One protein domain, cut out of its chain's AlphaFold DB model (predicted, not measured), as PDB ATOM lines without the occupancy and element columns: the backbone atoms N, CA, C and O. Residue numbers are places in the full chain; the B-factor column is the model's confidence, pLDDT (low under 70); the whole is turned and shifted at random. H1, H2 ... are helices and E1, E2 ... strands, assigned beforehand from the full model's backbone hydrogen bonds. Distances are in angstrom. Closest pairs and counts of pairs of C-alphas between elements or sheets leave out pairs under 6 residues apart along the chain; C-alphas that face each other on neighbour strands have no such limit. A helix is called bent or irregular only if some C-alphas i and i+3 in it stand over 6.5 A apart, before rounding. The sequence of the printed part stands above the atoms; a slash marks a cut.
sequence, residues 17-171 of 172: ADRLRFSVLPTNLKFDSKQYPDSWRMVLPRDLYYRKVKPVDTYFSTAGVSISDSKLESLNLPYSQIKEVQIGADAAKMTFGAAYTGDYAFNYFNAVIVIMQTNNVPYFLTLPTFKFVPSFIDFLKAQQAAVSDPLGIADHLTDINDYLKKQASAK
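AT A GLANCE: This is residues 17 to 171 of the 172 residues of an uncharacterized protein of Lactobacillus camelliae DSM 22697 = JCM 13995 (UniProt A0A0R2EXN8). One seven-stranded sheet, curled like part of a barrel, is bent back on itself into two leaves, E4 E3 E2 and E7 E6 E5, with E1 as the hinge. H1 is on one face of this sheet and H4 on the opposite face, while H5 lies off the sheet, near the short helix H2. The printed part has 155 residues, with five named helices and seven named strands in the order H1 E1 E2 E3 E4 E5 H2 H3 E6 E7 H4 H5. The sheet is mixed, in the order E4 E3 E2 E1 E7 E6 E5, and the class is mixed, helices and strands. The whole is compact, with a radius of gyration of the C-alphas of 15.5 A and spans of 44 by 36 by 30 A.

IN THESE COORDINATES: H1 is residues 17 to 22, beginning at C-alpha 17 (-13.405, 36.232, -7.929). E1 is residues 25 to 31, 18.2 A long. E2 is residues 56 to 60, E3 residues 64 to 68 and E4 residues 74 to 78. E5, residues 82 to 89, is 20.4 A long and begins at C-alpha 82 (-20.478, 24.011, -4.518). H2 is residues 91 to 94. H3, residues 105 to 108, is only just irregular, with C-alphas 105 and 108 6.7 A apart. E6 is residues 111 to 117, 19.5 A long, and E7 residues 122 to 127, 16.6 A. H4 is residues 133 to 142, 14.1 A long. H5, residues 157 to 169, is 18.5 A long and ends at C-alpha 169 (10.266, 15.733, -26.661).

HOW THE PARTS SIT: The folded sheet, one sheet bent back on itself, is strongly twisted. E2, E3 and E4 form a meander, each strand the antiparallel neighbour of the one before; N 59 and O 66 are 2.8 A apart, and N 67 and O 75 2.8 A. E1 is parallel to E2, with N 58 and O 28 at 2.8 A, and parallel to E7, with N 27 and O 126 at 2.9 A. E6 and E7 form a hairpin, with N 113 and O 125 at 2.9 A; E6 and E5 are antiparallel, with N 86 and O 114 at 2.8 A. The edge strands E4 and E5 meet only through their link. H1 has a height over the sheet of 7.4 A, its closest C-alphas to E7 being those of Leu 20 and Tyr 123, 5.0 A apart. H4, on the opposite face, has a height of 8.6 A; the C-alphas of Val 133 and Ile 87 of E5 are its closest, 7.8 A apart. H3 only grazes the sheet. In H1, H4 and H5 every O i to N i+4 pair is within hydrogen-bond range; H2 and H3 are too short for one.

THE WHOLE: The C-alphas farthest apart, those of Lys 34 and Ala 99, are 44.9 A apart. The printed part has no cut. The links E1 to E2 and H4 to H5 are long. Mean pLDDT of the printed part is 73.3, and residues 33 to 53, 90 to 109, 128 and 158 to 171 are under 70.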
ATOM      1  N   ALA A  17     -12.228  36.940  -7.436       89.81
ATOM      2  CA  ALA A  17     -13.405  36.232  -7.929       89.81
ATOM      3  C   ALA A  17     -13.611  36.427  -9.441       89.81
ATOM      4  O   ALA A  17     -13.908  35.458 -10.136       89.81
ATOM      5  N   ASP A  18     -13.418  37.642  -9.960       87.81
ATOM      6  CA  ASP A  18     -13.543  37.911 -11.396       87.81
ATOM      7  C   ASP A  18     -12.385  37.295 -12.181       87.81
ATOM      8  O   ASP A  18     -12.611  36.618 -13.184       87.81
ATOM      9  N   ARG A  19     -11.153  37.407 -11.671       85.44
ATOM     10  CA  ARG A  19      -9.993  36.736 -12.275       85.44
ATOM     11  C   ARG A  19     -10.191  35.223 -12.374       85.44
ATOM     12  O   ARG A  19      -9.854  34.643 -13.396       85.44
ATOM     13  N   LEU A  20     -10.753  34.587 -11.345       86.94
ATOM     14  CA  LEU A  20     -11.054  33.150 -11.345       86.94
ATOM     15  C   LEU A  20     -12.212  32.768 -12.277       86.94
ATOM     16  O   LEU A  20     -12.310  31.608 -12.664       86.94
ATOM     17  N   ARG A  21     -13.105  33.703 -12.621       85.56
ATOM     18  CA  ARG A  21     -14.219  33.470 -13.558       85.56
ATOM     19  C   ARG A  21     -13.785  33.580 -15.012       85.56
ATOM     20  O   ARG A  21     -14.218  32.788 -15.845       85.56
ATOM     21  N   PHE A  22     -12.954  34.576 -15.307       76.75
ATOM     22  CA  PHE A  22     -12.593  34.962 -16.673       76.75
ATOM     23  C   PHE A  22     -11.172  34.560 -17.058       76.75
ATOM     24  O   PHE A  22     -10.738  34.787 -18.182       76.75
ATOM     25  N   SER A  23     -10.415  33.936 -16.163       73.50
ATOM     26  CA  SER A  23      -9.081  33.446 -16.474       73.50
ATOM     27  C   SER A  23      -8.760  32.179 -15.702       73.50
ATOM     28  O   SER A  23      -9.348  31.875 -14.668       73.50
ATOM     29  N   VAL A  24      -7.781  31.437 -16.207       75.62
ATOM     30  CA  VAL A  24      -7.277  30.241 -15.541       75.62
ATOM     31  C   VAL A  24      -6.093  30.626 -14.668       75.62
ATOM     32  O   VAL A  24      -4.995  30.875 -15.174       75.62
ATOM     33  N   LEU A  25      -6.305  30.711 -13.356       79.50
ATOM     34  CA  LEU A  25      -5.238  31.118 -12.448       79.50
ATOM     35  C   LEU A  25      -4.359  29.927 -12.059       79.50
ATOM     36  O   LEU A  25      -4.888  28.886 -11.662       79.50
ATOM     37  N   PRO A  26      -3.023  30.066 -12.120       79.50
ATOM     38  CA  PRO A  26      -2.129  29.043 -11.607       79.50
ATOM     39  C   PRO A  26      -2.324  28.826 -10.112       79.50
ATOM     40  O   PRO A  26      -2.498  29.790  -9.367       79.50
ATOM     41  N   THR A  27      -2.273  27.575  -9.664       83.75
ATOM     42  CA  THR A  27      -2.714  27.212  -8.315       83.75
ATOM     43  C   THR A  27      -1.677  26.386  -7.563       83.75
ATOM     44  O   THR A  27      -1.138  25.413  -8.084       83.75
ATOM     45  N   ASN A  28      -1.442  26.744  -6.301       84.81
ATOM     46  CA  ASN A  28      -0.899  25.841  -5.293       84.81
ATOM     47  C   ASN A  28      -2.066  25.134  -4.606       84.81
ATOM     48  O   ASN A  28      -2.941  25.798  -4.054       84.81
ATOM     49  N   LEU A  29      -2.068  23.806  -4.608       85.88
ATOM     50  CA  LEU A  29      -3.136  23.007  -4.019       85.88
ATOM     51  C   LEU A  29      -2.690  22.411  -2.681       85.88
ATOM     52  O   LEU A  29      -1.594  21.858  -2.568       85.88
ATOM     53  N   LYS A  30      -3.551  22.504  -1.671       86.19
ATOM     54  CA  LYS A  30      -3.345  21.927  -0.339       86.19
ATOM     55  C   LYS A  30      -4.646  21.308   0.178       86.19
ATOM     56  O   LYS A  30      -5.713  21.889  -0.019       86.19
ATOM     57  N   PHE A  31      -4.540  20.176   0.869       80.50
ATOM     58  CA  PHE A  31      -5.665  19.511   1.531       80.50
ATOM     59  C   PHE A  31      -5.551  19.619   3.054       80.50
ATOM     60  O   PHE A  31      -4.470  19.419   3.609       80.50
ATOM     61  N   ASP A  32      -6.664  19.900   3.734       71.31
ATOM     62  CA  ASP A  32      -6.768  19.819   5.198       71.31
ATOM     63  C   ASP A  32      -7.042  18.380   5.632       71.31
ATOM     64  O   ASP A  32      -8.142  18.021   6.062       71.31
ATOM     65  N   SER A  33      -6.071  17.498   5.427       63.28
ATOM     66  CA  SER A  33      -6.223  16.111   5.838       63.28
ATOM     67  C   SER A  33      -4.939  15.560   6.420       63.28
ATOM     68  O   SER A  33      -3.884  15.572   5.793       63.28
ATOM     69  N   LYS A  34      -5.055  14.981   7.620       57.09
ATOM     70  CA  LYS A  34      -3.993  14.159   8.218       57.09
ATOM     71  C   LYS A  34      -3.783  12.843   7.457       57.09
ATOM     72  O   LYS A  34      -2.731  12.233   7.599       57.09
ATOM     73  N   GLN A  35      -4.779  12.411   6.678       53.31
ATOM     74  CA  GLN A  35      -4.762  11.180   5.885       53.31
ATOM     75  C   GLN A  35      -4.224  11.407   4.465       53.31
ATOM     76  O   GLN A  35      -3.624  10.505   3.892       53.31
ATOM     77  N   TYR A  36      -4.385  12.623   3.933       54.59
ATOM     78  CA  TYR A  36      -3.873  13.043   2.627       54.59
ATOM     79  C   TYR A  36      -2.970  14.274   2.807       54.59
ATOM     80  O   TYR A  36      -3.369  15.376   2.429       54.59
ATOM     81  N   PRO A  37      -1.769  14.127   3.406       49.84
ATOM     82  CA  PRO A  37      -0.863  15.247   3.698       49.84
ATOM     83  C   PRO A  37      -0.242  15.883   2.442       49.84
ATOM     84  O   PRO A  37       0.662  16.719   2.534       49.84
ATOM     85  N   ASP A  38      -0.701  15.482   1.261       55.72
ATOM     86  CA  ASP A  38      -0.156  15.928   0.002       55.72
ATOM     87  C   ASP A  38      -0.521  17.394  -0.245       55.72
ATOM     88  O   ASP A  38      -1.681  17.813  -0.283       55.72
ATOM     89  N   SER A  39       0.520  18.198  -0.426       57.25
ATOM     90  CA  SER A  39       0.400  19.542  -0.968       57.25
ATOM     91  C   SER A  39       1.110  19.574  -2.309       57.25
ATOM     92  O   SER A  39       2.303  19.280  -2.407       57.25
ATOM     93  N   TRP A  40       0.389  19.954  -3.358       66.06
ATOM     94  CA  TRP A  40       0.989  20.184  -4.663       66.06
ATOM     95  C   TRP A  40       1.306  21.657  -4.766       66.06
ATOM     96  O   TRP A  40       0.466  22.502  -5.075       66.06
ATOM     97  N   ARG A  41       2.567  21.963  -4.475       56.03
ATOM     98  CA  ARG A  41       3.122  23.272  -4.774       56.03
ATOM     99  C   ARG A  41       3.443  23.349  -6.253       56.03
ATOM    100  O   ARG A  41       4.058  22.453  -6.831       56.03
ATOM    101  N   MET A  42       3.069  24.465  -6.842       54.22
ATOM    102  CA  MET A  42       3.482  24.826  -8.175       54.22
ATOM    103  C   MET A  42       4.961  25.230  -8.143       54.22
ATOM    104  O   MET A  42       5.332  26.242  -7.550       54.22
ATOM    105  N   VAL A  43       5.820  24.435  -8.783       50.03
ATOM    106  CA  VAL A  43       7.209  24.814  -9.070       50.03
ATOM    107  C   VAL A  43       7.321  24.977 -10.579       50.03
ATOM    108  O   VAL A  43       7.581  24.011 -11.290       50.03
ATOM    109  N   LEU A  44       7.057  26.182 -11.089       49.12
ATOM    110  CA  LEU A  44       7.337  26.467 -12.495       49.12
ATOM    111  C   LEU A  44       8.815  26.797 -12.711       49.12
ATOM    112  O   LEU A  44       9.447  27.397 -11.831       49.12
ATOM    113  N   PRO A  45       9.363  26.486 -13.899       46.06
ATOM    114  CA  PRO A  45      10.587  27.117 -14.366       46.06
ATOM    115  C   PRO A  45      10.420  28.639 -14.286       46.06
ATOM    116  O   PRO A  45       9.392  29.178 -14.696       46.06
ATOM    117  N   ARG A  46      11.410  29.344 -13.729       45.00
ATOM    118  CA  ARG A  46      11.391  30.812 -13.647       45.00
ATOM    119  C   ARG A  46      11.560  31.413 -15.047       45.00
ATOM    120  O   ARG A  46      12.669  31.789 -15.410       45.00
ATOM    121  N   ASP A  47      10.478  31.521 -15.808       51.03
ATOM    122  CA  ASP A  47      10.451  32.221 -17.092       51.03
ATOM    123  C   ASP A  47       9.835  33.634 -16.975       51.03
ATOM    124  O   ASP A  47       9.425  34.089 -15.898       51.03
ATOM    125  N   LEU A  48       9.830  34.379 -18.084       45.28
ATOM    126  CA  LEU A  48       9.349  35.766 -18.140       45.28
ATOM    127  C   LEU A  48       7.828  35.891 -17.930       45.28
ATOM    128  O   LEU A  48       7.353  36.965 -17.550       45.28
ATOM    129  N   TYR A  49       7.072  34.811 -18.133       48.47
ATOM    130  CA  TYR A  49       5.619  34.770 -17.968       48.47
ATOM    131  C   TYR A  49       5.228  34.457 -16.519       48.47
ATOM    132  O   TYR A  49       4.304  35.072 -15.983       48.47
ATOM    133  N   TYR A  50       6.010  33.616 -15.839       46.03
ATOM    134  CA  TYR A  50       5.858  33.272 -14.424       46.03
ATOM    135  C   TYR A  50       5.945  34.485 -13.485       46.03
ATOM    136  O   TYR A  50       5.278  34.536 -12.455       46.03
ATOM    137  N   ARG A  51       6.736  35.507 -13.842       47.44
ATOM    138  CA  ARG A  51       6.862  36.732 -13.029       47.44
ATOM    139  C   ARG A  51       5.619  37.626 -13.054       47.44
ATOM    140  O   ARG A  51       5.504  38.485 -12.184       47.44
ATOM    141  N   LYS A  52       4.714  37.460 -14.027       56.19
ATOM    142  CA  LYS A  52       3.557  38.354 -14.204       56.19
ATOM    143  C   LYS A  52       2.303  37.893 -13.460       56.19
ATOM    144  O   LYS A  52       1.464  38.732 -13.151       56.19
ATOM    145  N   VAL A  53       2.183  36.606 -13.121       62.97
ATOM    146  CA  VAL A  53       1.017  36.058 -12.410       62.97
ATOM    147  C   VAL A  53       1.487  35.127 -11.296       62.97
ATOM    148  O   VAL A  53       1.939  34.013 -11.551       62.97
ATOM    149  N   LYS A  54       1.392  35.593 -10.048       73.00
ATOM    150  CA  LYS A  54       1.688  34.762  -8.875       73.00
ATOM    151  C   LYS A  54       0.604  33.686  -8.711       73.00
ATOM    152  O   LYS A  54      -0.569  34.019  -8.891       73.00
ATOM    153  N   PRO A  55       0.968  32.441  -8.354       79.69
ATOM    154  CA  PRO A  55      -0.014  31.400  -8.078       79.69
ATOM    155  C   PRO A  55      -0.956  31.802  -6.938       79.69
ATOM    156  O   PRO A  55      -0.523  32.453  -5.984       79.69
ATOM    157  N   VAL A  56      -2.220  31.395  -7.034       87.81
ATOM    158  CA  VAL A  56      -3.167  31.451  -5.915       87.81
ATOM    159  C   VAL A  56      -2.973  30.234  -5.022       87.81
ATOM    160  O   VAL A  56      -2.725  29.127  -5.504       87.81
ATOM    161  N   ASP A  57      -3.095  30.421  -3.717       89.44
ATOM    162  CA  ASP A  57      -3.128  29.324  -2.762       89.44
ATOM    163  C   ASP A  57      -4.573  28.843  -2.633       89.44
ATOM    164  O   ASP A  57      -5.457  29.607  -2.262       89.44
ATOM    165  N   THR A  58      -4.823  27.582  -2.982       91.31
ATOM    166  CA  THR A  58      -6.128  26.935  -2.846       91.31
ATOM    167  C   THR A  58      -6.055  25.825  -1.813       91.31
ATOM    168  O   THR A  58      -5.259  24.888  -1.922       91.31
ATOM    169  N   TYR A  59      -6.918  25.933  -0.814       90.94
ATOM    170  CA  TYR A  59      -7.037  25.014   0.298       90.94
ATOM    171  C   TYR A  59      -8.399  24.335   0.274       90.94
ATOM    172  O   TYR A  59      -9.422  25.002   0.413       90.94
ATOM    173  N   PHE A  60      -8.411  23.016   0.117       90.06
ATOM    174  CA  PHE A  60      -9.619  22.216   0.290       90.06
ATOM    175  C   PHE A  60      -9.626  21.660   1.711       90.06
ATOM    176  O   PHE A  60      -8.788  20.829   2.064       90.06
ATOM    177  N   SER A  61     -10.560  22.135   2.527       89.25
ATOM    178  CA  SER A  61     -10.777  21.662   3.891       89.25
ATOM    179  C   SER A  61     -12.037  20.812   3.992       89.25
ATOM    180  O   SER A  61     -12.720  20.560   2.998       89.25
ATOM    181  N   THR A  62     -12.360  20.361   5.201       86.75
ATOM    182  CA  THR A  62     -13.619  19.659   5.480       86.75
ATOM    183  C   THR A  62     -14.841  20.580   5.410       86.75
ATOM    184  O   THR A  62     -15.952  20.115   5.175       86.75
ATOM    185  N   ALA A  63     -14.656  21.894   5.576       87.38
ATOM    186  CA  ALA A  63     -15.743  22.874   5.544       87.38
ATOM    187  C   ALA A  63     -16.019  23.428   4.133       87.38
ATOM    188  O   ALA A  63     -17.121  23.909   3.852       87.38
ATOM    189  N   GLY A  64     -15.028  23.382   3.243       91.50
ATOM    190  CA  GLY A  64     -15.147  23.909   1.889       91.50
ATOM    191  C   GLY A  64     -13.796  24.226   1.266       91.50
ATOM    192  O   GLY A  64     -12.773  23.646   1.619       91.50
ATOM    193  N   VAL A  65     -13.802  25.177   0.341       93.81
ATOM    194  CA  VAL A  65     -12.621  25.610  -0.406       93.81
ATOM    195  C   VAL A  65     -12.293  27.052  -0.060       93.81
ATOM    196  O   VAL A  65     -13.167  27.914  -0.090       93.81
ATOM    197  N   SER A  66     -11.033  27.330   0.247       94.44
ATOM    198  CA  SER A  66     -10.511  28.684   0.418       94.44
ATOM    199  C   SER A  66      -9.483  28.961  -0.666       94.44
ATOM    200  O   SER A  66      -8.580  28.154  -0.881       94.44
ATOM    201  N   ILE A  67      -9.629  30.075  -1.375       94.56
ATOM    202  CA  ILE A  67      -8.705  30.511  -2.419       94.56
ATOM    203  C   ILE A  67      -8.200  31.887  -2.026       94.56
ATOM    204  O   ILE A  67      -9.000  32.800  -1.849       94.56
ATOM    205  N   SER A  68      -6.888  32.051  -1.916       92.88
ATOM    206  CA  SER A  68      -6.265  33.325  -1.572       92.88
ATOM    207  C   SER A  68      -5.153  33.683  -2.539       92.88
ATOM    208  O   SER A  68      -4.451  32.807  -3.047       92.88
ATOM    209  N   ASP A  69      -4.954  34.974  -2.770       89.06
ATOM    210  CA  ASP A  69      -3.876  35.459  -3.621       89.06
ATOM    211  C   ASP A  69      -2.794  36.217  -2.839       89.06
ATOM    212  O   ASP A  69      -2.887  36.485  -1.643       89.06
ATOM    213  N   SER A  70      -1.730  36.602  -3.545       82.19
ATOM    214  CA  SER A  70      -0.617  37.347  -2.946       82.19
ATOM    215  C   SER A  70      -0.961  38.768  -2.470       82.19
ATOM    216  O   SER A  70      -0.100  39.418  -1.878       82.19
ATOM    217  N   LYS A  71      -2.167  39.267  -2.771       83.00
ATOM    218  CA  LYS A  71      -2.686  40.570  -2.339       83.00
ATOM    219  C   LYS A  71      -3.585  40.448  -1.105       83.00
ATOM    220  O   LYS A  71      -4.177  41.445  -0.708       83.00
ATOM    221  N   LEU A  72      -3.641  39.264  -0.484       82.19
ATOM    222  CA  LEU A  72      -4.467  38.947   0.686       82.19
ATOM    223  C   LEU A  72      -5.978  38.945   0.399       82.19
ATOM    224  O   LEU A  72      -6.772  38.853   1.335       82.19
ATOM    225  N   GLU A  73      -6.396  38.990  -0.871       91.69
ATOM    226  CA  GLU A  73      -7.792  38.721  -1.209       91.69
ATOM    227  C   GLU A  73      -8.081  37.238  -0.999       91.69
ATOM    228  O   GLU A  73      -7.259  36.384  -1.335       91.69
ATOM    229  N   SER A  74      -9.249  36.936  -0.431       92.69
ATOM    230  CA  SER A  74      -9.671  35.567  -0.140       92.69
ATOM    231  C   SER A  74     -11.107  35.333  -0.593       92.69
ATOM    232  O   SER A  74     -11.998  36.135  -0.323       92.69
ATOM    233  N   LEU A  75     -11.327  34.202  -1.253       94.31
ATOM    234  CA  LEU A  75     -12.625  33.677  -1.645       94.31
ATOM    235  C   LEU A  75     -12.858  32.368  -0.890       94.31
ATOM    236  O   LEU A  75     -12.104  31.413  -1.058       94.31
ATOM    237  N   ASN A  76     -13.907  32.321  -0.073       95.19
ATOM    238  CA  ASN A  76     -14.277  31.134   0.691       95.19
ATOM    239  C   ASN A  76     -15.588  30.563   0.151       95.19
ATOM    240  O   ASN A  76     -16.589  31.272   0.068       95.19
ATOM    241  N   LEU A  77     -15.569  29.283  -0.202       94.50
ATOM    242  CA  LEU A  77     -16.659  28.548  -0.828       94.50
ATOM    243  C   LEU A  77     -16.997  27.329   0.038       94.50
ATOM    244  O   LEU A  77     -16.352  26.288  -0.093       94.50
ATOM    245  N   PRO A  78     -17.990  27.427   0.937       94.12
ATOM    246  CA  PRO A  78     -18.511  26.266   1.651       94.12
ATOM    247  C   PRO A  78     -19.006  25.199   0.669       94.12
ATOM    248  O   PRO A  78     -19.557  25.546  -0.378       94.12
ATOM    249  N   TYR A  79     -18.903  23.911   1.014       92.38
ATOM    250  CA  TYR A  79     -19.406  22.845   0.129       92.38
ATOM    251  C   TYR A  79     -20.904  22.972  -0.185       92.38
ATOM    252  O   TYR A  79     -21.323  22.613  -1.277       92.38
ATOM    253  N   SER A  80     -21.700  23.577   0.703       92.19
ATOM    254  CA  SER A  80     -23.117  23.881   0.447       92.19
ATOM    255  C   SER A  80     -23.352  24.857  -0.716       92.19
ATOM    256  O   SER A  80     -24.457  24.924  -1.251       92.19
ATOM    257  N   GLN A  81     -22.330  25.615  -1.117       94.44
ATOM    258  CA  GLN A  81     -22.361  26.517  -2.269       94.44
ATOM    259  C   GLN A  81     -21.719  25.906  -3.517       94.44
ATOM    260  O   GLN A  81     -21.759  26.530  -4.577       94.44
ATOM    261  N   ILE A  82     -21.139  24.707  -3.416       94.62
ATOM    262  CA  ILE A  82     -20.478  24.011  -4.518       94.62
ATOM    263  C   ILE A  82     -21.443  22.970  -5.076       94.62
ATOM    264  O   ILE A  82     -21.869  22.050  -4.386       94.62
ATOM    265  N   LYS A  83     -21.786  23.123  -6.352       94.50
ATOM    266  CA  LYS A  83     -22.593  22.160  -7.101       94.50
ATOM    267  C   LYS A  83     -21.777  20.926  -7.453       94.50
ATOM    268  O   LYS A  83     -22.253  19.813  -7.287       94.50
ATOM    269  N   GLU A  84     -20.579  21.144  -7.981       94.81
ATOM    270  CA  GLU A  84     -19.647  20.092  -8.374       94.81
ATOM    271  C   GLU A  84     -18.239  20.661  -8.557       94.81
ATOM    272  O   GLU A  84     -18.055  21.844  -8.860       94.81
ATOM    273  N   VAL A  85     -17.242  19.793  -8.422       93.38
ATOM    274  CA  VAL A  85     -15.863  20.063  -8.820       93.38
ATOM    275  C   VAL A  85     -15.549  19.216 -10.047       93.38
ATOM    276  O   VAL A  85     -15.556  17.990  -9.977       93.38
ATOM    277  N   GLN A  86     -15.283  19.855 -11.181       91.19
ATOM    278  CA  GLN A  86     -14.889  19.157 -12.401       91.19
ATOM    279  C   GLN A  86     -13.369  19.161 -12.553       91.19
ATOM    280  O   GLN A  86     -12.713  20.177 -12.318       91.19
ATOM    281  N   ILE A  87     -12.820  18.035 -12.990       87.06
ATOM    282  CA  ILE A  87     -11.408  17.875 -13.317       87.06
ATOM    283  C   ILE A  87     -11.314  17.698 -14.824       87.06
ATOM    284  O   ILE A  87     -12.013  16.888 -15.425       87.06
ATOM    285  N   GLY A  88     -10.464  18.491 -15.453       79.94
ATOM    286  CA  GLY A  88     -10.286  18.464 -16.890       79.94
ATOM    287  C   GLY A  88      -8.832  18.603 -17.283       79.94
ATOM    288  O   GLY A  88      -7.952  18.901 -16.477       79.94
ATOM    289  N   ALA A  89      -8.602  18.405 -18.570       73.12
ATOM    290  CA  ALA A  89      -7.366  18.764 -19.227       73.12
ATOM    291  C   ALA A  89      -7.581  20.058 -20.010       73.12
ATOM    292  O   ALA A  89      -8.674  20.299 -20.534       73.12
ATOM    293  N   ASP A  90      -6.534  20.872 -20.127       64.62
ATOM    294  CA  ASP A  90      -6.585  22.010 -21.037       64.62
ATOM    295  C   ASP A  90      -6.635  21.520 -22.496       64.62
ATOM    296  O   ASP A  90      -5.661  21.008 -23.062       64.62
ATOM    297  N   ALA A  91      -7.815  21.653 -23.106       46.66
ATOM    298  CA  ALA A  91      -8.109  21.178 -24.452       46.66
ATOM    299  C   ALA A  91      -7.251  21.861 -25.533       46.66
ATOM    300  O   ALA A  91      -7.076  21.292 -26.615       46.66
ATOM    301  N   ALA A  92      -6.662  23.032 -25.253       47.38
ATOM    302  CA  ALA A  92      -5.791  23.722 -26.203       47.38
ATOM    303  C   ALA A  92      -4.545  22.892 -26.579       47.38
ATOM    304  O   ALA A  92      -4.023  23.038 -27.682       47.38
ATOM    305  N   LYS A  93      -4.113  21.956 -25.721       46.12
ATOM    306  CA  LYS A  93      -2.985  21.046 -26.001       46.12
ATOM    307  C   LYS A  93      -3.376  19.639 -26.435       46.12
ATOM    308  O   LYS A  93      -2.585  18.963 -27.090       46.12
ATOM    309  N   MET A  94      -4.573  19.168 -26.086       39.62
ATOM    310  CA  MET A  94      -4.986  17.811 -26.467       39.62
ATOM    311  C   MET A  94      -5.301  17.687 -27.960       39.62
ATOM    312  O   MET A  94      -5.293  16.578 -28.484       39.62
ATOM    313  N   THR A  95      -5.573  18.801 -28.647       37.09
ATOM    314  CA  THR A  95      -6.257  18.740 -29.944       37.09
ATOM    315  C   THR A  95      -5.355  18.903 -31.175       37.09
ATOM    316  O   THR A  95      -5.781  18.487 -32.246       37.09
ATOM    317  N   PHE A  96      -4.131  19.447 -31.098       35.88
ATOM    318  CA  PHE A  96      -3.407  19.792 -32.337       35.88
ATOM    319  C   PHE A  96      -1.897  19.531 -32.308       35.88
ATOM    320  O   PHE A  96      -1.123  20.241 -31.673       35.88
ATOM    321  N   GLY A  97      -1.479  18.542 -33.103       34.41
ATOM    322  CA  GLY A  97      -0.096  18.302 -33.525       34.41
ATOM    323  C   GLY A  97       0.405  19.263 -34.613       34.41
ATOM    324  O   GLY A  97       1.206  18.860 -35.445       34.41
ATOM    325  N   ALA A  98      -0.059  20.513 -34.650       31.31
ATOM    326  CA  ALA A  98       0.431  21.501 -35.607       31.31
ATOM    327  C   ALA A  98       0.360  22.918 -35.027       31.31
ATOM    328  O   ALA A  98      -0.674  23.342 -34.520       31.31
ATOM    329  N   ALA A  99       1.508  23.597 -35.094       34.00
ATOM    330  CA  ALA A  99       1.760  25.030 -34.961       34.00
ATOM    331  C   ALA A  99       0.565  25.924 -34.567       34.00
ATOM    332  O   ALA A  99      -0.172  26.410 -35.421       34.00
ATOM    333  N   TYR A 100       0.450  26.240 -33.276       33.69
ATOM    334  CA  TYR A 100      -0.244  27.446 -32.826       33.69
ATOM    335  C   TYR A 100       0.745  28.313 -32.042       33.69
ATOM    336  O   TYR A 100       1.234  27.928 -30.979       33.69
ATOM    337  N   THR A 101       1.078  29.470 -32.609       33.00
ATOM    338  CA  THR A 101       1.991  30.487 -32.070       33.00
ATOM    339  C   THR A 101       1.201  31.522 -31.267       33.00
ATOM    340  O   THR A 101       1.074  32.676 -31.671       33.00
ATOM    341  N   GLY A 102       0.592  31.092 -30.162       34.22
ATOM    342  CA  GLY A 102      -0.058  31.988 -29.205       34.22
ATOM    343  C   GLY A 102       0.805  32.154 -27.959       34.22
ATOM    344  O   GLY A 102       0.988  31.192 -27.218       34.22
ATOM    345  N   ASP A 103       1.323  33.360 -27.728       39.88
ATOM    346  CA  ASP A 103       2.092  33.749 -26.537       39.88
ATOM    347  C   ASP A 103       1.246  33.684 -25.258       39.88
ATOM    348  O   ASP A 103       0.802  34.719 -24.768       39.88
ATOM    349  N   TYR A 104       1.015  32.509 -24.669       41.91
ATOM    350  CA  TYR A 104       0.418  32.446 -23.333       41.91
ATOM    351  C   TYR A 104       0.951  31.293 -22.481       41.91
ATOM    352  O   TYR A 104       1.238  30.200 -22.961       41.91
ATOM    353  N   ALA A 105       1.045  31.563 -21.175       39.44
ATOM    354  CA  ALA A 105       1.592  30.754 -20.081       39.44
ATOM    355  C   ALA A 105       1.043  29.310 -19.929       39.44
ATOM    356  O   ALA A 105       1.427  28.596 -19.005       39.44
ATOM    357  N   PHE A 106       0.184  28.847 -20.838       45.38
ATOM    358  CA  PHE A 106      -0.465  27.533 -20.849       45.38
ATOM    359  C   PHE A 106       0.480  26.374 -21.198       45.38
ATOM    360  O   PHE A 106       0.146  25.211 -20.984       45.38
ATOM    361  N   ASN A 107       1.706  26.653 -21.661       50.31
ATOM    362  CA  ASN A 107       2.711  25.626 -21.959       50.31
ATOM    363  C   ASN A 107       3.113  24.770 -20.748       50.31
ATOM    364  O   ASN A 107       3.558  23.638 -20.942       50.31
ATOM    365  N   TYR A 108       2.860  25.225 -19.523       53.56
ATOM    366  CA  TYR A 108       3.234  24.499 -18.309       53.56
ATOM    367  C   TYR A 108       2.089  23.780 -17.613       53.56
ATOM    368  O   TYR A 108       2.342  22.954 -16.738       53.56
ATOM    369  N   PHE A 109       0.849  24.079 -17.991       60.47
ATOM    370  CA  PHE A 109      -0.311  23.556 -17.298       60.47
ATOM    371  C   PHE A 109      -1.004  22.478 -18.104       60.47
ATOM    372  O   PHE A 109      -1.146  22.590 -19.322       60.47
ATOM    373  N   ASN A 110      -1.378  21.415 -17.404       70.00
ATOM    374  CA  ASN A 110      -1.959  20.228 -18.009       70.00
ATOM    375  C   ASN A 110      -3.342  19.957 -17.415       70.00
ATOM    376  O   ASN A 110      -4.260  19.625 -18.158       70.00
ATOM    377  N   ALA A 111      -3.500  20.179 -16.109       77.12
ATOM    378  CA  ALA A 111      -4.727  19.922 -15.377       77.12
ATOM    379  C   ALA A 111      -5.487  21.212 -15.074       77.12
ATOM    380  O   ALA A 111      -4.895  22.203 -14.650       77.12
ATOM    381  N   VAL A 112      -6.806  21.164 -15.230       83.88
ATOM    382  CA  VAL A 112      -7.733  22.240 -14.885       83.88
ATOM    383  C   VAL A 112      -8.719  21.718 -13.850       83.88
ATOM    384  O   VAL A 112      -9.295  20.646 -14.026       83.88
ATOM    385  N   ILE A 113      -8.917  22.482 -12.781       89.06
ATOM    386  CA  ILE A 113      -9.984  22.253 -11.806       89.06
ATOM    387  C   ILE A 113     -11.023  23.353 -12.011       89.06
ATOM    388  O   ILE A 113     -10.682  24.537 -12.029       89.06
ATOM    389  N   VAL A 114     -12.287  22.965 -12.153       91.50
ATOM    390  CA  VAL A 114     -13.420  23.889 -12.209       91.50
ATOM    391  C   VAL A 114     -14.280  23.677 -10.980       91.50
ATOM    392  O   VAL A 114     -14.860  22.610 -10.804       91.50
ATOM    393  N   ILE A 115     -14.390  24.700 -10.140       94.00
ATOM    394  CA  ILE A 115     -15.325  24.698  -9.016       94.00
ATOM    395  C   ILE A 115     -16.604  25.367  -9.504       94.00
ATOM    396  O   ILE A 115     -16.624  26.575  -9.738       94.00
ATOM    397  N   MET A 116     -17.660  24.580  -9.697       94.38
ATOM    398  CA  MET A 116     -18.965  25.078 -10.116       94.38
ATOM    399  C   MET A 116     -19.816  25.365  -8.882       94.38
ATOM    400  O   MET A 116     -20.090  24.468  -8.086       94.38
ATOM    401  N   GLN A 117     -20.272  26.604  -8.726       93.50
ATOM    402  CA  GLN A 117     -21.205  26.968  -7.666       93.50
ATOM    403  C   GLN A 117     -22.642  26.508  -7.971       93.50
ATOM    404  O   GLN A 117     -23.012  26.250  -9.119       93.50
ATOM    405  N   THR A 118     -23.494  26.461  -6.945       92.50
ATOM    406  CA  THR A 118     -24.930  26.126  -7.062       92.50
ATOM    407  C   THR A 118     -25.722  27.092  -7.946       92.50
ATOM    408  O   THR A 118     -26.693  26.687  -8.580       92.50
ATOM    409  N   ASN A 119     -25.271  28.341  -8.074       93.06
ATOM    410  CA  ASN A 119     -25.803  29.339  -9.010       93.06
ATOM    411  C   ASN A 119     -25.207  29.234 -10.436       93.06
ATOM    412  O   ASN A 119     -25.411  30.133 -11.248       93.06
ATOM    413  N   ASN A 120     -24.490  28.147 -10.750       90.38
ATOM    414  CA  ASN A 120     -23.804  27.884 -12.023       90.38
ATOM    415  C   ASN A 120     -22.687  28.879 -12.378       90.38
ATOM    416  O   ASN A 120     -22.392  29.100 -13.554       90.38
ATOM    417  N   VAL A 121     -22.049  29.470 -11.372       91.19
ATOM    418  CA  VAL A 121     -20.834  30.267 -11.555       91.19
ATOM    419  C   VAL A 121     -19.605  29.352 -11.487       91.19
ATOM    420  O   VAL A 121     -19.399  28.717 -10.451       91.19
ATOM    421  N   PRO A 122     -18.764  29.298 -12.536       91.25
ATOM    422  CA  PRO A 122     -17.518  28.541 -12.510       91.25
ATOM    423  C   PRO A 122     -16.329  29.378 -12.011       91.25
ATOM    424  O   PRO A 122     -16.188  30.550 -12.366       91.25
ATOM    425  N   TYR A 123     -15.433  28.737 -11.261       92.06
ATOM    426  CA  TYR A 123     -14.092  29.237 -10.953       92.06
ATOM    427  C   TYR A 123     -13.029  28.285 -11.501       92.06
ATOM    428  O   TYR A 123     -13.096  27.080 -11.251       92.06
ATOM    429  N   PHE A 124     -12.055  28.825 -12.231       87.69
ATOM    430  CA  PHE A 124     -11.059  28.066 -12.979       87.69
ATOM    431  C   PHE A 124      -9.676  28.149 -12.329       87.69
ATOM    432  O   PHE A 124      -9.099  29.223 -12.149       87.69
ATOM    433  N   LEU A 125      -9.123  26.979 -12.028       87.19
ATOM    434  CA  LEU A 125      -7.815  26.784 -11.414       87.19
ATOM    435  C   LEU A 125      -6.968  25.872 -12.302       87.19
ATOM    436  O   LEU A 125      -7.510  25.007 -12.997       87.19
ATOM    437  N   THR A 126      -5.644  26.027 -12.273       82.25
ATOM    438  CA  THR A 126      -4.754  25.196 -13.093       82.25
ATOM    439  C   THR A 126      -3.488  24.730 -12.400       82.25
ATOM    440  O   THR A 126      -2.891  25.436 -11.583       82.25
ATOM    441  N   LEU A 127      -3.084  23.507 -12.748       77.25
ATOM    442  CA  LEU A 127      -1.976  22.770 -12.155       77.25
ATOM    443  C   LEU A 127      -1.072  22.170 -13.249       77.25
ATOM    444  O   LEU A 127      -1.532  21.766 -14.325       77.25
ATOM    445  N   PRO A 128       0.244  22.068 -12.988       69.19
ATOM    446  CA  PRO A 128       1.209  21.607 -13.984       69.19
ATOM    447  C   PRO A 128       1.150  20.099 -14.253       69.19
ATOM    448  O   PRO A 128       1.741  19.599 -15.207       69.19
ATOM    449  N   THR A 129       0.457  19.334 -13.414       72.88
ATOM    450  CA  THR A 129       0.437  17.873 -13.482       72.88
ATOM    451  C   THR A 129      -0.900  17.335 -13.012       72.88
ATOM    452  O   THR A 129      -1.556  17.961 -12.192       72.88
ATOM    453  N   PHE A 130      -1.258  16.145 -13.484       77.50
ATOM    454  CA  PHE A 130      -2.425  15.394 -13.030       77.50
ATOM    455  C   PHE A 130      -2.135  14.494 -11.820       77.50
ATOM    456  O   PHE A 130      -3.039  13.831 -11.330       77.50
ATOM    457  N   LYS A 131      -0.893  14.451 -11.310       77.44
ATOM    458  CA  LYS A 131      -0.496  13.550 -10.204       77.44
ATOM    459  C   LYS A 131      -1.352  13.675  -8.939       77.44
ATOM    460  O   LYS A 131      -1.383  12.740  -8.153       77.44
ATOM    461  N   PHE A 132      -2.006  14.817  -8.743       78.62
ATOM    462  CA  PHE A 132      -2.883  15.070  -7.604       78.62
ATOM    463  C   PHE A 132      -4.289  14.480  -7.759       78.62
ATOM    464  O   PHE A 132      -5.010  14.373  -6.776       78.62
ATOM    465  N   VAL A 133      -4.703  14.135  -8.983       84.69
ATOM    466  CA  VAL A 133      -6.102  13.833  -9.315       84.69
ATOM    467  C   VAL A 133      -6.666  12.651  -8.518       84.69
ATOM    468  O   VAL A 133      -7.750  12.825  -7.965       84.69
ATOM    469  N   PRO A 134      -5.972  11.501  -8.370       84.88
ATOM    470  CA  PRO A 134      -6.522  10.378  -7.608       84.88
ATOM    471  C   PRO A 134      -6.824  10.732  -6.145       84.88
ATOM    472  O   PRO A 134      -7.971  10.652  -5.710       84.88
ATOM    473  N   SER A 135      -5.828  11.230  -5.406       83.12
ATOM    474  CA  SER A 135      -5.999  11.600  -3.995       83.12
ATOM    475  C   SER A 135      -6.953  12.782  -3.806       83.12
ATOM    476  O   SER A 135      -7.651  12.854  -2.797       83.12
ATOM    477  N   PHE A 136      -7.047  13.683  -4.786       87.19
ATOM    478  CA  PHE A 136      -8.026  14.768  -4.777       87.19
ATOM    479  C   PHE A 136      -9.467  14.275  -4.905       87.19
ATOM    480  O   PHE A 136     -10.334  14.717  -4.152       87.19
ATOM    481  N   ILE A 137      -9.733  13.354  -5.837       88.88
ATOM    482  CA  ILE A 137     -11.060  12.751  -6.005       88.88
ATOM    483  C   ILE A 137     -11.456  11.990  -4.739       88.88
ATOM    484  O   ILE A 137     -12.586  12.139  -4.274       88.88
ATOM    485  N   ASP A 138     -10.537  11.214  -4.163       85.88
ATOM    486  CA  ASP A 138     -10.790  10.471  -2.925       85.88
ATOM    487  C   ASP A 138     -11.108  11.410  -1.758       85.88
ATOM    488  O   ASP A 138     -12.066  11.181  -1.013       85.88
ATOM    489  N   PHE A 139     -10.369  12.515  -1.641       87.44
ATOM    490  CA  PHE A 139     -10.653  13.559  -0.662       87.44
ATOM    491  C   PHE A 139     -12.054  14.163  -0.855       87.44
ATOM    492  O   PHE A 139     -12.823  14.232   0.103       87.44
ATOM    493  N   LEU A 140     -12.417  14.567  -2.078       89.06
ATOM    494  CA  LEU A 140     -13.725  15.171  -2.365       89.06
ATOM    495  C   LEU A 140     -14.877  14.202  -2.079       89.06
ATOM    496  O   LEU A 140     -15.863  14.592  -1.449       89.06
ATOM    497  N   LYS A 141     -14.727  12.927  -2.455       88.56
ATOM    498  CA  LYS A 141     -15.693  11.869  -2.125       88.56
ATOM    499  C   LYS A 141     -15.850  11.702  -0.614       88.56
ATOM    500  O   LYS A 141     -16.977  11.586  -0.138       88.56
ATOM    501  N   ALA A 142     -14.754  11.741   0.148       85.94
ATOM    502  CA  ALA A 142     -14.803  11.669   1.610       85.94
ATOM    503  C   ALA A 142     -15.552  12.858   2.242       85.94
ATOM    504  O   ALA A 142     -16.203  12.685   3.271       85.94
ATOM    505  N   GLN A 143     -15.518  14.038   1.612       85.50
ATOM    506  CA  GLN A 143     -16.303  15.210   2.027       85.50
ATOM    507  C   GLN A 143     -17.738  15.221   1.472       85.50
ATOM    508  O   GLN A 143     -18.455  16.198   1.663       85.50
ATOM    509  N   GLN A 144     -18.163  14.160   0.774       87.69
ATOM    510  CA  GLN A 144     -19.448  14.090   0.063       87.69
ATOM    511  C   GLN A 144     -19.636  15.220  -0.968       87.69
ATOM    512  O   GLN A 144     -20.760  15.574  -1.323       87.69
ATOM    513  N   ALA A 145     -18.537  15.785  -1.474       87.94
ATOM    514  CA  ALA A 145     -18.572  16.764  -2.545       87.94
ATOM    515  C   ALA A 145     -18.761  16.051  -3.890       87.94
ATOM    516  O   ALA A 145     -18.082  15.066  -4.194       87.94
ATOM    517  N   ALA A 146     -19.670  16.561  -4.721       91.69
ATOM    518  CA  ALA A 146     -19.838  16.055  -6.076       91.69
ATOM    519  C   ALA A 146     -18.583  16.357  -6.906       91.69
ATOM    520  O   ALA A 146     -18.113  17.495  -6.961       91.69
ATOM    521  N   VAL A 147     -18.049  15.329  -7.563       92.12
ATOM    522  CA  VAL A 147     -16.847  15.417  -8.389       92.12
ATOM    523  C   VAL A 147     -17.103  14.784  -9.750       92.12
ATOM    524  O   VAL A 147     -17.749  13.741  -9.845       92.12
ATOM    525  N   SER A 148     -16.603  15.424 -10.803       89.12
ATOM    526  CA  SER A 148     -16.727  14.957 -12.182       89.12
ATOM    527  C   SER A 148     -15.351  14.876 -12.829       89.12
ATOM    528  O   SER A 148     -14.639  15.875 -12.907       89.12
ATOM    529  N   ASP A 149     -14.984  13.693 -13.313       84.94
ATOM    530  CA  ASP A 149     -13.790  13.460 -14.132       84.94
ATOM    531  C   ASP A 149     -14.223  12.939 -15.513       84.94
ATOM    532  O   ASP A 149     -14.132  11.746 -15.806       84.94
ATOM    533  N   PRO A 150     -14.774  13.810 -16.380       76.12
ATOM    534  CA  PRO A 150     -15.364  13.412 -17.656       76.12
ATOM    535  C   PRO A 150     -14.354  12.851 -18.665       76.12
ATOM    536  O   PRO A 150     -14.769  12.374 -19.722       76.12
ATOM    537  N   LEU A 151     -13.054  12.977 -18.393       74.25
ATOM    538  CA  LEU A 151     -11.978  12.471 -19.242       74.25
ATOM    539  C   LEU A 151     -11.329  11.201 -18.671       74.25
ATOM    540  O   LEU A 151     -10.433  10.667 -19.318       74.25
ATOM    541  N   GLY A 152     -11.763  10.726 -17.497       77.50
ATOM    542  CA  GLY A 152     -11.165   9.564 -16.834       77.50
ATOM    543  C   GLY A 152      -9.683   9.767 -16.519       77.50
ATOM    544  O   GLY A 152      -8.887   8.838 -16.625       77.50
ATOM    545  N   ILE A 153      -9.277  10.995 -16.186       80.06
ATOM    546  CA  ILE A 153      -7.882  11.343 -15.897       80.06
ATOM    547  C   ILE A 153      -7.331  10.505 -14.740       80.06
ATOM    548  O   ILE A 153      -6.160  10.125 -14.772       80.06
ATOM    549  N   ALA A 154      -8.156  10.218 -13.731       81.88
ATOM    550  CA  ALA A 154      -7.774   9.384 -12.598       81.88
ATOM    551  C   ALA A 154      -7.327   7.981 -13.036       81.88
ATOM    552  O   ALA A 154      -6.308   7.486 -12.557       81.88
ATOM    553  N   ASP A 155      -8.047   7.392 -13.993       78.69
ATOM    554  CA  ASP A 155      -7.820   6.030 -14.482       78.69
ATOM    555  C   ASP A 155      -6.716   5.967 -15.554       78.69
ATOM    556  O   ASP A 155      -6.027   4.956 -15.690       78.69
ATOM    557  N   HIS A 156      -6.492   7.064 -16.286       72.56
ATOM    558  CA  HIS A 156      -5.559   7.147 -17.421       72.56
ATOM    559  C   HIS A 156      -4.321   8.019 -17.153       72.56
ATOM    560  O   HIS A 156      -3.665   8.511 -18.078       72.56
ATOM    561  N   LEU A 157      -3.964   8.223 -15.882       71.44
ATOM    562  CA  LEU A 157      -2.900   9.142 -15.472       71.44
ATOM    563  C   LEU A 157      -1.546   8.859 -16.152       71.44
ATOM    564  O   LEU A 157      -0.817   9.789 -16.512       71.44
ATOM    565  N   THR A 158      -1.196   7.583 -16.318       66.81
ATOM    566  CA  THR A 158       0.054   7.149 -16.961       66.81
ATOM    567  C   THR A 158       0.067   7.506 -18.446       66.81
ATOM    568  O   THR A 158       1.016   8.141 -18.906       66.81
ATOM    569  N   ASP A 159      -1.017   7.200 -19.160       62.81
ATOM    570  CA  ASP A 159      -1.159   7.461 -20.596       62.81
ATOM    571  C   ASP A 159      -1.080   8.960 -20.898       62.81
ATOM    572  O   ASP A 159      -0.399   9.392 -21.831       62.81
ATOM    573  N   ILE A 160      -1.720   9.774 -20.055       65.25
ATOM    574  CA  ILE A 160      -1.698  11.231 -20.171       65.25
ATOM    575  C   ILE A 160      -0.294  11.777 -19.896       65.25
ATOM    576  O   ILE A 160       0.199  12.622 -20.646       65.25
ATOM    577  N   ASN A 161       0.388  11.290 -18.857       63.22
ATOM    578  CA  ASN A 161       1.759  11.710 -18.567       63.22
ATOM    579  C   ASN A 161       2.718  11.351 -19.708       63.22
ATOM    580  O   ASN A 161       3.572  12.162 -20.065       63.22
ATOM    581  N   ASP A 162       2.584  10.166 -20.296       62.69
ATOM    582  CA  ASP A 162       3.447   9.731 -21.392       62.69
ATOM    583  C   ASP A 162       3.134  10.460 -22.701       62.69
ATOM    584  O   ASP A 162       4.058  10.832 -23.429       62.69
ATOM    585  N   TYR A 163       1.862  10.765 -22.970       61.94
ATOM    586  CA  TYR A 163       1.463  11.645 -24.068       61.94
ATOM    587  C   TYR A 163       2.094  13.040 -23.938       61.94
ATOM    588  O   TYR A 163       2.683  13.555 -24.891       61.94
ATOM    589  N   LEU A 164       2.045  13.632 -22.742       60.88
ATOM    590  CA  LEU A 164       2.635  14.945 -22.471       60.88
ATOM    591  C   LEU A 164       4.164  14.942 -22.601       60.88
ATOM    592  O   LEU A 164       4.726  15.870 -23.184       60.88
ATOM    593  N   LYS A 165       4.844  13.893 -22.113       61.09
ATOM    594  CA  LYS A 165       6.296  13.728 -22.303       61.09
ATOM    595  C   LYS A 165       6.655  13.649 -23.787       61.09
ATOM    596  O   LYS A 165       7.562  14.352 -24.219       61.09
ATOM    597  N   LYS A 166       5.920  12.851 -24.574       57.94
ATOM    598  CA  LYS A 166       6.132  12.728 -26.027       57.94
ATOM    599  C   LYS A 166       5.967  14.069 -26.740       57.94
ATOM    600  O   LYS A 166       6.796  14.411 -27.577       57.94
ATOM    601  N   GLN A 167       4.952  14.856 -26.380       55.41
ATOM    602  CA  GLN A 167       4.773  16.203 -26.933       55.41
ATOM    603  C   GLN A 167       5.913  17.165 -26.573       55.41
ATOM    604  O   GLN A 167       6.303  17.978 -27.409       55.41
ATOM    605  N   ALA A 168       6.449  17.091 -25.352       53.09
ATOM    606  CA  ALA A 168       7.588  17.913 -24.945       53.09
ATOM    607  C   ALA A 168       8.867  17.536 -25.711       53.09
ATOM    608  O   ALA A 168       9.588  18.418 -26.167       53.09
ATOM    609  N   SER A 169       9.115  16.236 -25.901       50.41
ATOM    610  CA  SER A 169      10.266  15.733 -26.661       50.41
ATOM    611  C   SER A 169      10.177  16.019 -28.159       50.41
ATOM    612  O   SER A 169      11.206  16.216 -28.783       50.41
ATOM    613  N   ALA A 170       8.975  16.084 -28.738       50.78
ATOM    614  CA  ALA A 170       8.778  16.404 -30.156       50.78
ATOM    615  C   ALA A 170       9.045  17.883 -30.514       50.78
ATOM    616  O   ALA A 170       8.954  18.253 -31.682       50.78
ATOM    617  N   LYS A 171       9.326  18.740 -29.520       44.12
ATOM    618  CA  LYS A 171       9.652  20.166 -29.695       44.12
ATOM    619  C   LYS A 171      11.137  20.494 -29.451       44.12
ATOM    620  O   LYS A 171      11.482  21.674 -29.493       44.12
TER     621      LYS A 171